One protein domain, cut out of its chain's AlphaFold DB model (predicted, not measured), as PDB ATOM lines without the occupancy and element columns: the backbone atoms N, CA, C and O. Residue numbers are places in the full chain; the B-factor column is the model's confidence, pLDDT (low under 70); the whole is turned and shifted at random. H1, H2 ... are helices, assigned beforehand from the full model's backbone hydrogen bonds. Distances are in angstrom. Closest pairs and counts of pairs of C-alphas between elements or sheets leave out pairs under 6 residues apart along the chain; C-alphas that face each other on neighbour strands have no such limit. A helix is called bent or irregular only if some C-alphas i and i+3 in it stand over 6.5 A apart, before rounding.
ATOM      1  N   GLN A 159     -38.142  -2.540  48.013       86.44
ATOM      2  CA  GLN A 159     -38.297  -2.504  46.565       86.44
ATOM      3  C   GLN A 159     -38.366  -3.939  46.024       86.44
ATOM      4  O   GLN A 159     -37.555  -4.773  46.436       86.44
ATOM      5  N   PRO A 160     -39.315  -4.237  45.120       89.62
ATOM      6  CA  PRO A 160     -39.371  -5.531  44.467       89.62
ATOM      7  C   PRO A 160     -38.074  -5.838  43.715       89.62
ATOM      8  O   PRO A 160     -37.629  -5.043  42.889       89.62
ATOM      9  N   VAL A 161     -37.505  -7.010  43.968       91.94
ATOM     10  CA  VAL A 161     -36.359  -7.555  43.219       91.94
ATOM     11  C   VAL A 161     -36.735  -8.911  42.622       91.94
ATOM     12  O   VAL A 161     -37.702  -9.520  43.089       91.94
ATOM     13  N   PRO A 162     -36.006  -9.431  41.620       92.94
ATOM     14  CA  PRO A 162     -36.173 -10.819  41.197       92.94
ATOM     15  C   PRO A 162     -36.070 -11.768  42.400       92.94
ATOM     16  O   PRO A 162     -35.152 -11.636  43.216       92.94
ATOM     17  N   ILE A 163     -37.039 -12.681  42.538       94.44
ATOM     18  CA  ILE A 163     -37.074 -13.651  43.642       94.44
ATOM     19  C   ILE A 163     -35.970 -14.683  43.451       94.44
ATOM     20  O   ILE A 163     -35.250 -14.970  44.400       94.44
ATOM     21  N   PHE A 164     -35.821 -15.213  42.239       93.44
ATOM     22  CA  PHE A 164     -34.747 -16.136  41.890       93.44
ATOM     23  C   PHE A 164     -33.562 -15.353  41.324       93.44
ATOM     24  O   PHE A 164     -33.725 -14.595  40.366       93.44
ATOM     25  N   GLN A 165     -32.402 -15.526  41.953       92.12
ATOM     26  CA  GLN A 165     -31.100 -14.954  41.600       92.12
ATOM     27  C   GLN A 165     -30.065 -16.087  41.650       92.12
ATOM     28  O   GLN A 165     -30.315 -17.095  42.312       92.12
ATOM     29  N   ASP A 166     -28.907 -15.909  41.012       87.19
ATOM     30  CA  ASP A 166     -27.907 -16.968  40.783       87.19
ATOM     31  C   ASP A 166     -27.618 -17.851  42.014       87.19
ATOM     32  O   ASP A 166     -27.753 -19.069  41.954       87.19
ATOM     33  N   GLU A 167     -27.284 -17.247  43.159       89.69
ATOM     34  CA  GLU A 167     -26.932 -17.969  44.396       89.69
ATOM     35  C   GLU A 167     -27.919 -17.705  45.549       89.69
ATOM     36  O   GLU A 167     -27.631 -17.983  46.717       89.69
ATOM     37  N   ARG A 168     -29.087 -17.111  45.261       93.81
ATOM     38  CA  ARG A 168     -30.000 -16.627  46.304       93.81
ATOM     39  C   ARG A 168     -31.460 -16.631  45.872       93.81
ATOM     40  O   ARG A 168     -31.816 -16.138  44.809       93.81
ATOM     41  N   ILE A 169     -32.329 -17.045  46.794       94.50
ATOM     42  CA  ILE A 169     -33.775 -16.826  46.696       94.50
ATOM     43  C   ILE A 169     -34.180 -15.700  47.657       94.50
ATOM     44  O   ILE A 169     -34.022 -15.813  48.874       94.50
ATOM     45  N   VAL A 170     -34.699 -14.596  47.119       94.38
ATOM     46  CA  VAL A 170     -35.230 -13.464  47.894       94.38
ATOM     47  C   VAL A 170     -36.738 -13.617  48.040       94.38
ATOM     48  O   VAL A 170     -37.507 -13.103  47.229       94.38
ATOM     49  N   CYS A 171     -37.162 -14.326  49.090       93.50
ATOM     50  CA  CYS A 171     -38.576 -14.556  49.381       93.50
ATOM     51  C   CYS A 171     -39.345 -13.234  49.520       93.50
ATOM     52  O   CYS A 171     -39.101 -12.443  50.429       93.50
ATOM     53  N   GLN A 172     -40.301 -13.030  48.618       94.19
ATOM     54  CA  GLN A 172     -41.225 -11.900  48.594       94.19
ATOM     55  C   GLN A 172     -42.652 -12.428  48.409       94.19
ATOM     56  O   GLN A 172     -42.865 -13.611  48.127       94.19
ATOM     57  N   LEU A 173     -43.652 -11.566  48.585       95.19
ATOM     58  CA  LEU A 173     -45.038 -11.950  48.331       95.19
ATOM     59  C   LEU A 173     -45.236 -12.185  46.836       95.19
ATOM     60  O   LEU A 173     -45.002 -11.288  46.043       95.19
ATOM     61  N   VAL A 174     -45.719 -13.362  46.457       96.12
ATOM     62  CA  VAL A 174     -46.215 -13.661  45.096       96.12
ATOM     63  C   VAL A 174     -47.747 -13.644  45.055       96.12
ATOM     64  O   VAL A 174     -48.345 -13.672  43.981       96.12
ATOM     65  N   ARG A 175     -48.379 -13.602  46.235       95.31
ATOM     66  CA  ARG A 175     -49.808 -13.381  46.443       95.31
ATOM     67  C   ARG A 175     -50.001 -12.576  47.725       95.31
ATOM     68  O   ARG A 175     -49.695 -13.068  48.812       95.31
ATOM     69  N   ALA A 176     -50.515 -11.355  47.630       93.88
ATOM     70  CA  ALA A 176     -50.863 -10.571  48.815       93.88
ATOM     71  C   ALA A 176     -52.280 -10.924  49.310       93.88
ATOM     72  O   ALA A 176     -53.164 -11.120  48.473       93.88
ATOM     73  N   PRO A 177     -52.527 -10.982  50.636       92.88
ATOM     74  CA  PRO A 177     -51.585 -10.785  51.747       92.88
ATOM     75  C   PRO A 177     -51.019 -12.109  52.307       92.88
ATOM     76  O   PRO A 177     -50.883 -12.250  53.516       92.88
ATOM     77  N   GLN A 178     -50.752 -13.123  51.475       93.38
ATOM     78  CA  GLN A 178     -50.519 -14.506  51.918       93.38
ATOM     79  C   GLN A 178     -49.021 -14.899  51.908       93.38
ATOM     80  O   GLN A 178     -48.550 -15.503  50.935       93.38
ATOM     81  N   PRO A 179     -48.245 -14.640  52.984       93.38
ATOM     82  CA  PRO A 179     -46.818 -14.981  53.030       93.38
ATOM     83  C   PRO A 179     -46.566 -16.491  53.007       93.38
ATOM     84  O   PRO A 179     -45.667 -16.947  52.308       93.38
ATOM     85  N   ALA A 180     -47.390 -17.281  53.704       95.44
ATOM     86  CA  ALA A 180     -47.245 -18.736  53.732       95.44
ATOM     87  C   ALA A 180     -47.496 -19.366  52.353       95.44
ATOM     88  O   ALA A 180     -46.718 -20.212  51.916       95.44
ATOM     89  N   PHE A 181     -48.548 -18.927  51.647       95.94
ATOM     90  CA  PHE A 181     -48.791 -19.350  50.264       95.94
ATOM     91  C   PHE A 181     -47.625 -18.944  49.365       95.94
ATOM     92  O   PHE A 181     -47.160 -19.749  48.567       95.94
ATOM     93  N   SER A 182     -47.118 -17.719  49.536       96.44
ATOM     94  CA  SER A 182     -46.014 -17.211  48.727       96.44
ATOM     95  C   SER A 182     -44.741 -18.035  48.889       96.44
ATOM     96  O   SER A 182     -44.171 -18.470  47.894       96.44
ATOM     97  N   ALA A 183     -44.343 -18.332  50.128       96.69
ATOM     98  CA  ALA A 183     -43.196 -19.191  50.403       96.69
ATOM     99  C   ALA A 183     -43.380 -20.604  49.821       96.69
ATOM    100  O   ALA A 183     -42.464 -21.139  49.199       96.69
ATOM    101  N   ALA A 184     -44.575 -21.189  49.969       96.69
ATOM    102  CA  ALA A 184     -44.876 -22.513  49.432       96.69
ATOM    103  C   ALA A 184     -44.835 -22.549  47.895       96.69
ATOM    104  O   ALA A 184     -44.315 -23.504  47.326       96.69
ATOM    105  N   LEU A 185     -45.359 -21.519  47.222       96.00
ATOM    106  CA  LEU A 185     -45.318 -21.413  45.764       96.00
ATOM    107  C   LEU A 185     -43.878 -21.268  45.259       96.00
ATOM    108  O   LEU A 185     -43.502 -21.952  44.314       96.00
ATOM    109  N   ILE A 186     -43.075 -20.409  45.897       96.12
ATOM    110  CA  ILE A 186     -41.660 -20.218  45.545       96.12
ATOM    111  C   ILE A 186     -40.904 -21.545  45.679       96.12
ATOM    112  O   ILE A 186     -40.225 -21.950  44.741       96.12
ATOM    113  N   ALA A 187     -41.086 -22.264  46.792       95.69
ATOM    114  CA  ALA A 187     -40.483 -23.581  46.990       95.69
ATOM    115  C   ALA A 187     -40.966 -24.613  45.956       95.69
ATOM    116  O   ALA A 187     -40.186 -25.423  45.468       95.69
ATOM    117  N   TRP A 188     -42.249 -24.579  45.579       94.50
ATOM    118  CA  TRP A 188     -42.766 -25.468  44.540       94.50
ATOM    119  C   TRP A 188     -42.112 -25.193  43.180       94.50
ATOM    120  O   TRP A 188     -41.697 -26.133  42.507       94.50
ATOM    121  N   VAL A 189     -41.997 -23.920  42.790       93.69
ATOM    122  CA  VAL A 189     -41.374 -23.502  41.522       93.69
ATOM    123  C   VAL A 189     -39.888 -23.864  41.483       93.69
ATOM    124  O   VAL A 189     -39.414 -24.341  40.455       93.69
ATOM    125  N   GLU A 190     -39.180 -23.688  42.600       92.81
ATOM    126  CA  GLU A 190     -37.779 -24.094  42.765       92.81
ATOM    127  C   GLU A 190     -37.596 -25.600  42.527       92.81
ATOM    128  O   GLU A 190     -36.812 -25.999  41.664       92.81
ATOM    129  N   ALA A 191     -38.398 -26.429  43.199       92.69
ATOM    130  CA  ALA A 191     -38.258 -27.881  43.163       92.69
ATOM    131  C   ALA A 191     -38.693 -28.531  41.835       92.69
ATOM    132  O   ALA A 191     -38.295 -29.658  41.542       92.69
ATOM    133  N   HIS A 192     -39.527 -27.856  41.035       88.75
ATOM    134  CA  HIS A 192     -40.101 -28.415  39.801       88.75
ATOM    135  C   HIS A 192     -39.421 -27.907  38.520       88.75
ATOM    136  O   HIS A 192     -39.945 -28.132  37.429       88.75
ATOM    137  N   GLY A 193     -38.245 -27.276  38.639       67.75
ATOM    138  CA  GLY A 193     -37.305 -27.129  37.524       67.75
ATOM    139  C   GLY A 193     -37.845 -26.336  36.335       67.75
ATOM    140  O   GLY A 193     -37.722 -26.781  35.201       67.75
ATOM    141  N   VAL A 194     -38.460 -25.180  36.586       64.88
ATOM    142  CA  VAL A 194     -38.785 -24.229  35.511       64.88
ATOM    143  C   VAL A 194     -37.525 -23.415  35.192       64.88
ATOM    144  O   VAL A 194     -36.817 -23.067  36.132       64.88
ATOM    145  N   ASP A 195     -37.202 -23.152  33.924       63.78
ATOM    146  CA  ASP A 195     -36.028 -22.334  33.560       63.78
ATOM    147  C   ASP A 195     -36.104 -20.941  34.224       63.78
ATOM    148  O   ASP A 195     -37.195 -20.456  34.539       63.78
ATOM    149  N   ASP A 196     -34.966 -20.280  34.462       58.78
ATOM    150  CA  ASP A 196     -34.895 -19.057  35.285       58.78
ATOM    151  C   ASP A 196     -35.795 -17.903  34.790       58.78
ATOM    152  O   ASP A 196     -36.357 -17.159  35.606       58.78
ATOM    153  N   GLU A 197     -36.019 -17.796  33.473       62.69
ATOM    154  CA  GLU A 197     -36.964 -16.834  32.877       62.69
ATOM    155  C   GLU A 197     -38.428 -17.142  33.242       62.69
ATOM    156  O   GLU A 197     -39.224 -16.231  33.491       62.69
ATOM    157  N   ASP A 198     -38.783 -18.419  33.373       80.56
ATOM    158  CA  ASP A 198     -40.124 -18.838  33.763       80.56
ATOM    159  C   ASP A 198     -40.340 -18.734  35.288       80.56
ATOM    160  O   ASP A 198     -41.459 -18.448  35.728       80.56
ATOM    161  N   ARG A 199     -39.304 -18.917  36.125       89.88
ATOM    162  CA  ARG A 199     -39.454 -18.849  37.595       89.88
ATOM    163  C   ARG A 199     -39.845 -17.458  38.069       89.88
ATOM    164  O   ARG A 199     -40.828 -17.305  38.791       89.88
ATOM    165  N   ASN A 200     -39.113 -16.431  37.639       92.19
ATOM    166  CA  ASN A 200     -39.421 -15.046  38.006       92.19
ATOM    167  C   ASN A 200     -40.710 -14.538  37.333       92.19
ATOM    168  O   ASN A 200     -41.388 -13.670  37.887       92.19
ATOM    169  N   TYR A 201     -41.102 -15.109  36.188       91.56
ATOM    170  CA  TYR A 201     -42.414 -14.856  35.587       91.56
ATOM    171  C   TYR A 201     -43.563 -15.413  36.449       91.56
ATOM    172  O   TYR A 201     -44.550 -14.712  36.682       91.56
ATOM    173  N   LEU A 202     -43.431 -16.643  36.962       93.06
ATOM    174  CA  LEU A 202     -44.426 -17.279  37.839       93.06
ATOM    175  C   LEU A 202     -44.426 -16.703  39.262       93.06
ATOM    176  O   LEU A 202     -45.469 -16.681  39.916       93.06
ATOM    177  N   CYS A 203     -43.279 -16.226  39.739       95.19
ATOM    178  CA  CYS A 203     -43.076 -15.705  41.088       95.19
ATOM    179  C   CYS A 203     -42.850 -14.190  41.089       95.19
ATOM    180  O   CYS A 203     -41.986 -13.673  41.792       95.19
ATOM    181  N   GLY A 204     -43.640 -13.459  40.305       94.19
ATOM    182  CA  GLY A 204     -43.612 -12.004  40.332       94.19
ATOM    183  C   GLY A 204     -43.936 -11.440  41.711       94.19
ATOM    184  O   GLY A 204     -44.959 -11.805  42.286       94.19
ATOM    185  N   THR A 205     -43.133 -10.507  42.220       95.25
ATOM    186  CA  THR A 205     -43.456  -9.846  43.488       95.25
ATOM    187  C   THR A 205     -44.749  -9.036  43.373       95.25
ATOM    188  O   THR A 205     -44.902  -8.184  42.497       95.25
ATOM    189  N   VAL A 206     -45.660  -9.278  44.306       95.31
ATOM    190  CA  VAL A 206     -46.853  -8.483  44.569       95.31
ATOM    191  C   VAL A 206     -46.491  -7.461  45.648       95.31
ATOM    192  O   VAL A 206     -46.213  -7.858  46.784       95.31
ATOM    193  N   PRO A 207     -46.450  -6.156  45.326       91.69
ATOM    194  CA  PRO A 207     -46.128  -5.133  46.313       91.69
ATOM    195  C   PRO A 207     -47.213  -5.091  47.391       91.69
ATOM    196  O   PRO A 207     -48.397  -5.201  47.083       91.69
ATOM    197  N   PHE A 208     -46.813  -4.943  48.652       91.31
ATOM    198  CA  PHE A 208     -47.759  -4.793  49.754       91.31
ATOM    199  C   PHE A 208     -48.179  -3.319  49.865       91.31
ATOM    200  O   PHE A 208     -47.297  -2.455  49.880       91.31
ATOM    201  N   PRO A 212     -54.087   3.694  50.289       95.38
ATOM    202  CA  PRO A 212     -55.122   3.309  49.333       95.38
ATOM    203  C   PRO A 212     -54.661   3.329  47.868       95.38
ATOM    204  O   PRO A 212     -54.965   2.404  47.119       95.38
ATOM    205  N   HIS A 213     -53.853   4.316  47.463       95.31
ATOM    206  CA  HIS A 213     -53.349   4.426  46.087       95.31
ATOM    207  C   HIS A 213     -52.397   3.289  45.662       95.31
ATOM    208  O   HIS A 213     -52.217   3.063  44.467       95.31
ATOM    209  N   ASP A 214     -51.829   2.526  46.603       94.19
ATOM    210  CA  ASP A 214     -51.002   1.346  46.305       94.19
ATOM    211  C   ASP A 214     -51.849   0.115  45.928       94.19
ATOM    212  O   ASP A 214     -51.363  -0.848  45.316       94.19
ATOM    213  N   TYR A 215     -53.127   0.114  46.312       96.75
ATOM    214  CA  TYR A 215     -54.008  -1.040  46.182       96.75
ATOM    215  C   TYR A 215     -54.230  -1.481  44.725       96.75
ATOM    216  O   TYR A 215     -54.083  -2.680  44.463       96.75
ATOM    217  N   PRO A 216     -54.465  -0.584  43.740       97.75
ATOM    218  CA  PRO A 216     -54.583  -0.988  42.340       97.75
ATOM    219  C   PRO A 216     -53.374  -1.773  41.817       97.75
ATOM    220  O   PRO A 216     -53.537  -2.781  41.127       97.75
ATOM    221  N   ARG A 217     -52.151  -1.359  42.187       96.19
ATOM    222  CA  ARG A 217     -50.913  -2.053  41.797       96.19
ATOM    223  C   ARG A 217     -50.839  -3.447  42.411       96.19
ATOM    224  O   ARG A 217     -50.446  -4.398  41.735       96.19
ATOM    225  N   THR A 218     -51.245  -3.564  43.670       96.25
ATOM    226  CA  THR A 218     -51.296  -4.835  44.399       96.25
ATOM    227  C   THR A 218     -52.255  -5.820  43.725       96.25
ATOM    228  O   THR A 218     -51.872  -6.948  43.413       96.25
ATOM    229  N   VAL A 219     -53.490  -5.387  43.443       97.81
ATOM    230  CA  VAL A 219     -54.514  -6.227  42.800       97.81
ATOM    231  C   VAL A 219     -54.074  -6.632  41.392       97.81
ATOM    232  O   VAL A 219     -54.140  -7.811  41.048       97.81
ATOM    233  N   LEU A 220     -53.542  -5.696  40.600       97.81
ATOM    234  CA  LEU A 220     -53.053  -5.985  39.251       97.81
ATOM    235  C   LEU A 220     -51.921  -7.028  39.250       97.81
ATOM    236  O   LEU A 220     -51.910  -7.921  38.399       97.81
ATOM    237  N   ALA A 221     -50.980  -6.938  40.195       96.75
ATOM    238  CA  ALA A 221     -49.892  -7.905  40.328       96.75
ATOM    239  C   ALA A 221     -50.401  -9.300  40.743       96.75
ATOM    240  O   ALA A 221     -49.977 -10.290  40.144       96.75
ATOM    241  N   ASN A 222     -51.356  -9.381  41.681       96.94
ATOM    242  CA  ASN A 222     -52.042 -10.634  42.027       96.94
ATOM    243  C   ASN A 222     -52.685 -11.273  40.781       96.94
ATOM    244  O   ASN A 222     -52.397 -12.427  40.464       96.94
ATOM    245  N   MET A 223     -53.482 -10.508  40.023       96.56
ATOM    246  CA  MET A 223     -54.164 -11.003  38.818       96.56
ATOM    247  C   MET A 223     -53.179 -11.465  37.737       96.56
ATOM    248  O   MET A 223     -53.412 -12.470  37.062       96.56
ATOM    249  N   ARG A 224     -52.053 -10.757  37.568       96.31
ATOM    250  CA  ARG A 224     -50.996 -11.148  36.624       96.31
ATOM    251  C   ARG A 224     -50.426 -12.521  36.971       96.31
ATOM    252  O   ARG A 224     -50.275 -13.358  36.081       96.31
ATOM    253  N   ASN A 225     -50.110 -12.735  38.243       96.31
ATOM    254  CA  ASN A 225     -49.545 -13.994  38.703       96.31
ATOM    255  C   ASN A 225     -50.568 -15.133  38.584       96.31
ATOM    256  O   ASN A 225     -50.240 -16.188  38.047       96.31
ATOM    257  N   GLU A 226     -51.830 -14.902  38.956       94.38
ATOM    258  CA  GLU A 226     -52.906 -15.887  38.775       94.38
ATOM    259  C   GLU A 226     -53.092 -16.294  37.308       94.38
ATOM    260  O   GLU A 226     -53.197 -17.486  36.999       94.38
ATOM    261  N   ALA A 227     -53.047 -15.330  36.385       94.19
ATOM    262  CA  ALA A 227     -53.104 -15.602  34.952       94.19
ATOM    263  C   ALA A 227     -51.886 -16.401  34.448       94.19
ATOM    264  O   ALA A 227     -52.027 -17.226  33.541       94.19
ATOM    265  N   ALA A 228     -50.697 -16.185  35.019       93.38
ATOM    266  CA  ALA A 228     -49.506 -16.973  34.711       93.38
ATOM    267  C   ALA A 228     -49.650 -18.421  35.213       93.38
ATOM    268  O   ALA A 228     -49.400 -19.365  34.460       93.38
ATOM    269  N   TRP A 229     -50.137 -18.611  36.443       93.94
ATOM    270  CA  TRP A 229     -50.347 -19.938  37.029       93.94
ATOM    271  C   TRP A 229     -51.422 -20.740  36.292       93.94
ATOM    272  O   TRP A 229     -51.264 -21.942  36.085       93.94
ATOM    273  N   ALA A 230     -52.487 -20.082  35.823       91.50
ATOM    274  CA  ALA A 230     -53.572 -20.727  35.084       91.50
ATOM    275  C   ALA A 230     -53.106 -21.432  33.794       91.50
ATOM    276  O   ALA A 230     -53.739 -22.406  33.371       91.50
ATOM    277  N   LYS A 231     -51.993 -20.974  33.200       90.56
ATOM    278  CA  LYS A 231     -51.371 -21.535  31.987       90.56
ATOM    279  C   LYS A 231     -50.480 -22.754  32.252       90.56
ATOM    280  O   LYS A 231     -50.038 -23.385  31.297       90.56
ATOM    281  N   LYS A 232     -50.198 -23.095  33.515       91.62
ATOM    282  CA  LYS A 232     -49.312 -24.206  33.902       91.62
ATOM    283  C   LYS A 232     -50.139 -25.306  34.599       91.62
ATOM    284  O   LYS A 232     -50.421 -25.190  35.792       91.62
ATOM    285  N   PRO A 233     -50.543 -26.388  33.897       91.00
ATOM    286  CA  PRO A 233     -51.474 -27.387  34.438       91.00
ATOM    287  C   PRO A 233     -51.016 -28.044  35.745       91.00
ATOM    288  O   PRO A 233     -51.816 -28.164  36.669       91.00
ATOM    289  N   HIS A 234     -49.735 -28.418  35.850       91.12
ATOM    290  CA  HIS A 234     -49.174 -29.030  37.061       91.12
ATOM    291  C   HIS A 234     -49.236 -28.086  38.264       91.12
ATOM    292  O   HIS A 234     -49.682 -28.487  39.339       91.12
ATOM    293  N   LEU A 235     -48.871 -26.816  38.059       92.44
ATOM    294  CA  LEU A 235     -48.937 -25.804  39.104       92.44
ATOM    295  C   LEU A 235     -50.383 -25.556  39.543       92.44
ATOM    296  O   LEU A 235     -50.674 -25.542  40.733       92.44
ATOM    297  N   ARG A 236     -51.315 -25.425  38.593       91.56
ATOM    298  CA  ARG A 236     -52.740 -25.237  38.895       91.56
ATOM    299  C   ARG A 236     -53.307 -26.390  39.725       91.56
ATOM    300  O   ARG A 236     -54.048 -26.148  40.674       91.56
ATOM    301  N   THR A 237     -52.954 -27.630  39.387       92.38
ATOM    302  CA  THR A 237     -53.353 -28.816  40.158       92.38
ATOM    303  C   THR A 237     -52.784 -28.774  41.576       92.38
ATOM    304  O   THR A 237     -53.516 -29.031  42.530       92.38
ATOM    305  N   TRP A 238     -51.514 -28.394  41.735       94.38
ATOM    306  CA  TRP A 238     -50.899 -28.253  43.055       94.38
ATOM    307  C   TRP A 238     -51.548 -27.142  43.895       94.38
ATOM    308  O   TRP A 238     -51.888 -27.385  45.053       94.38
ATOM    309  N   ILE A 239     -51.799 -25.960  43.312       94.19
ATOM    310  CA  ILE A 239     -52.476 -24.843  43.995       94.19
ATOM    311  C   ILE A 239     -53.838 -25.303  44.525       94.19
ATOM    312  O   ILE A 239     -54.108 -25.130  45.708       94.19
ATOM    313  N   LYS A 240     -54.654 -25.968  43.695       90.44
ATOM    314  CA  LYS A 240     -55.973 -26.484  44.103       90.44
ATOM    315  C   LYS A 240     -55.904 -27.505  45.243       90.44
ATOM    316  O   LYS A 240     -56.803 -27.570  46.082       90.44
ATOM    317  N   ALA A 241     -54.856 -28.326  45.278       91.12
ATOM    318  CA  ALA A 241     -54.654 -29.300  46.347       91.12
ATOM    319  C   ALA A 241     -54.176 -28.640  47.655       91.12
ATOM    320  O   ALA A 241     -54.485 -29.135  48.745       91.12
ATOM    321  N   SER A 242     -53.460 -27.516  47.558       92.31
ATOM    322  CA  SER A 242     -52.882 -26.802  48.693       92.31
ATOM    323  C   SER A 242     -53.947 -26.302  49.668       92.31
ATOM    324  O   SER A 242     -54.917 -25.653  49.292       92.31
ATOM    325  N   ARG A 243     -53.733 -26.535  50.970       90.62
ATOM    326  CA  ARG A 243     -54.563 -25.943  52.039       90.62
ATOM    327  C   ARG A 243     -54.418 -24.421  52.155       90.62
ATOM    328  O   ARG A 243     -55.169 -23.799  52.892       90.62
ATOM    329  N   LEU A 244     -53.405 -23.854  51.500       91.00
ATOM    330  CA  LEU A 244     -53.134 -22.419  51.489       91.00
ATOM    331  C   LEU A 244     -53.909 -21.698  50.374       91.00
ATOM    332  O   LEU A 244     -53.905 -20.471  50.339       91.00
ATOM    333  N   ASP A 245     -54.574 -22.439  49.481       87.19
ATOM    334  CA  ASP A 245     -55.538 -21.870  48.546       87.19
ATOM    335  C   ASP A 245     -56.918 -21.789  49.212       87.19
ATOM    336  O   ASP A 245     -57.623 -22.786  49.363       87.19
ATOM    337  N   GLY A 246     -57.270 -20.589  49.677       74.19
ATOM    338  CA  GLY A 246     -58.418 -20.393  50.567       74.19
ATOM    339  C   GLY A 246     -59.791 -20.569  49.915       74.19
ATOM    340  O   GLY A 246     -60.754 -20.825  50.628       74.19
ATOM    341  N   PHE A 247     -59.899 -20.442  48.586       80.12
ATOM    342  CA  PHE A 247     -61.203 -20.301  47.919       80.12
ATOM    343  C   PHE A 247     -61.418 -21.226  46.715       80.12
ATOM    344  O   PHE A 247     -62.569 -21.454  46.344       80.12
ATOM    345  N   GLY A 248     -60.370 -21.812  46.120       81.50
ATOM    346  CA  GLY A 248     -60.524 -22.664  44.936       81.50
ATOM    347  C   GLY A 248     -61.442 -23.861  45.179       81.50
ATOM    348  O   GLY A 248     -62.301 -24.159  44.352       81.50
ATOM    349  N   LYS A 249     -61.344 -24.489  46.358       82.00
ATOM    350  CA  LYS A 249     -62.208 -25.618  46.749       82.00
ATOM    351  C   LYS A 249     -63.672 -25.218  46.933       82.00
ATOM    352  O   LYS A 249     -64.555 -25.996  46.593       82.00
ATOM    353  N   ILE A 250     -63.924 -24.012  47.441       83.69
ATOM    354  CA  ILE A 250     -65.278 -23.479  47.635       83.69
ATOM    355  C   ILE A 250     -65.952 -23.262  46.279       83.69
ATOM    356  O   ILE A 250     -67.104 -23.643  46.093       83.69
ATOM    357  N   VAL A 251     -65.218 -22.691  45.321       86.12
ATOM    358  CA  VAL A 251     -65.710 -22.458  43.957       86.12
ATOM    359  C   VAL A 251     -65.916 -23.774  43.203       86.12
ATOM    360  O   VAL A 251     -66.948 -23.942  42.557       86.12
ATOM    361  N   ASP A 252     -64.979 -24.721  43.306       85.06
ATOM    362  CA  ASP A 252     -65.078 -26.029  42.640       85.06
ATOM    363  C   ASP A 252     -66.246 -26.882  43.184       85.06
ATOM    364  O   ASP A 252     -66.765 -27.738  42.470       85.06
ATOM    365  N   ALA A 253     -66.678 -26.650  44.428       85.38
ATOM    366  CA  ALA A 253     -67.798 -27.357  45.054       85.38
ATOM    367  C   ALA A 253     -69.187 -26.807  44.663       85.38
ATOM    368  O   ALA A 253     -70.206 -27.379  45.061       85.38
ATOM    369  N   VAL A 254     -69.260 -25.707  43.903       87.75
ATOM    370  CA  VAL A 254     -70.538 -25.125  43.465       87.75
ATOM    371  C   VAL A 254     -71.222 -26.045  42.465       87.75
ATOM    372  O   VAL A 254     -70.658 -26.409  41.433       87.75
TER     373      VAL A 254
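What this domain is: This is residues 159 to 208 and 212 to 254 of the 301 residues of an uncharacterized protein of Rhizobium laguerreae (UniProt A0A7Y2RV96). The long helix H3 runs with its last turns into a loose cluster of shorter helices, meeting H2 and H4 there with residues 225 to 230, while its first turns reach out away from them; H1 folds back along H2 as a hairpin and comes near H4, but stays apart from H3. The small helix H5 lies beyond H4 at one end of the longest axis, and a turn of the unnamed opening stretch at Glu 167 lies at the other. The printed part has 93 residues with five named helices, in the order H1, H2, H3, H4, H5, and no named strand; the class is all helix. The whole is compact, with a radius of gyration of the C-alphas of 13.1 A and spans of 43 by 37 by 21 A.

Where its parts are: H3, residues 212 to 230, is the longest helix, 28.0 A from C-alpha 212 at (-55.122, 3.309, 49.333) to C-alpha 230 at (-53.572, -20.727, 35.084). It is irregular, but only just: C-alphas 213 and 216 are 6.7 A apart. H2 is residues 196 to 202, 10.0 A long, and H1 is residues 179 to 191, 18.4 A long, beginning at C-alpha 179 at (-46.818, -14.981, 53.030). H4 is residues 233 to 241, 12.5 A long. H5, residues 248 to 252, is 6.1 A long and ends at C-alpha 252 at (-65.078, -26.029, 42.640).

How they stand to each other: H3 touches H2 with residues 225 to 229 alone, closest at the C-alphas of Leu 202 and Ala 228, 6.0 A apart, at a steep tilt of 62 degrees, opposite ways. H3 and H4 only just touch, with 3 pairs of C-alphas within 8 A, and only at the corner by their link; the closest C-alphas, of Ala 230 and Arg 236, are 6.0 A apart, and the tilt is a steep 64 degrees. H1 and H2 form a helical hairpin, opposite ways at a shallow tilt of 31 degrees; they only just touch, with 3 pairs within 8 A, the closest being the C-alphas of Val 189 and Arg 199, 6.4 A apart. H1 and H4 are near each other, while H1 and H3 are apart. H4 and H5 are close but not clearly touching, with the C-alphas of Lys 240 and Gly 248 closest at 6.0 A. Residues 164 to 165 pair with residues 168 to 169, antiparallel. Every O i to N i+4 pair is within hydrogen-bond range in H1, H4 and H5; in H2 it is 2 of 3 and in H3 13 of 15.

The domain as a whole: The two C-alphas farthest apart are those of Glu 167 and Val 254, at 44.2 A. Residues 209 to 211 are not printed; across this cut, between H2 and H3, C-alphas 208 and 212 are 11.0 A apart. Of the links that are printed whole, H1 to H2 and H3 to H4 are tight and H4 to H5 is short. Residues 159 to 178 hold no named element. The mean pLDDT of the printed part is 90.8, and residues 193 to 197 are under 70.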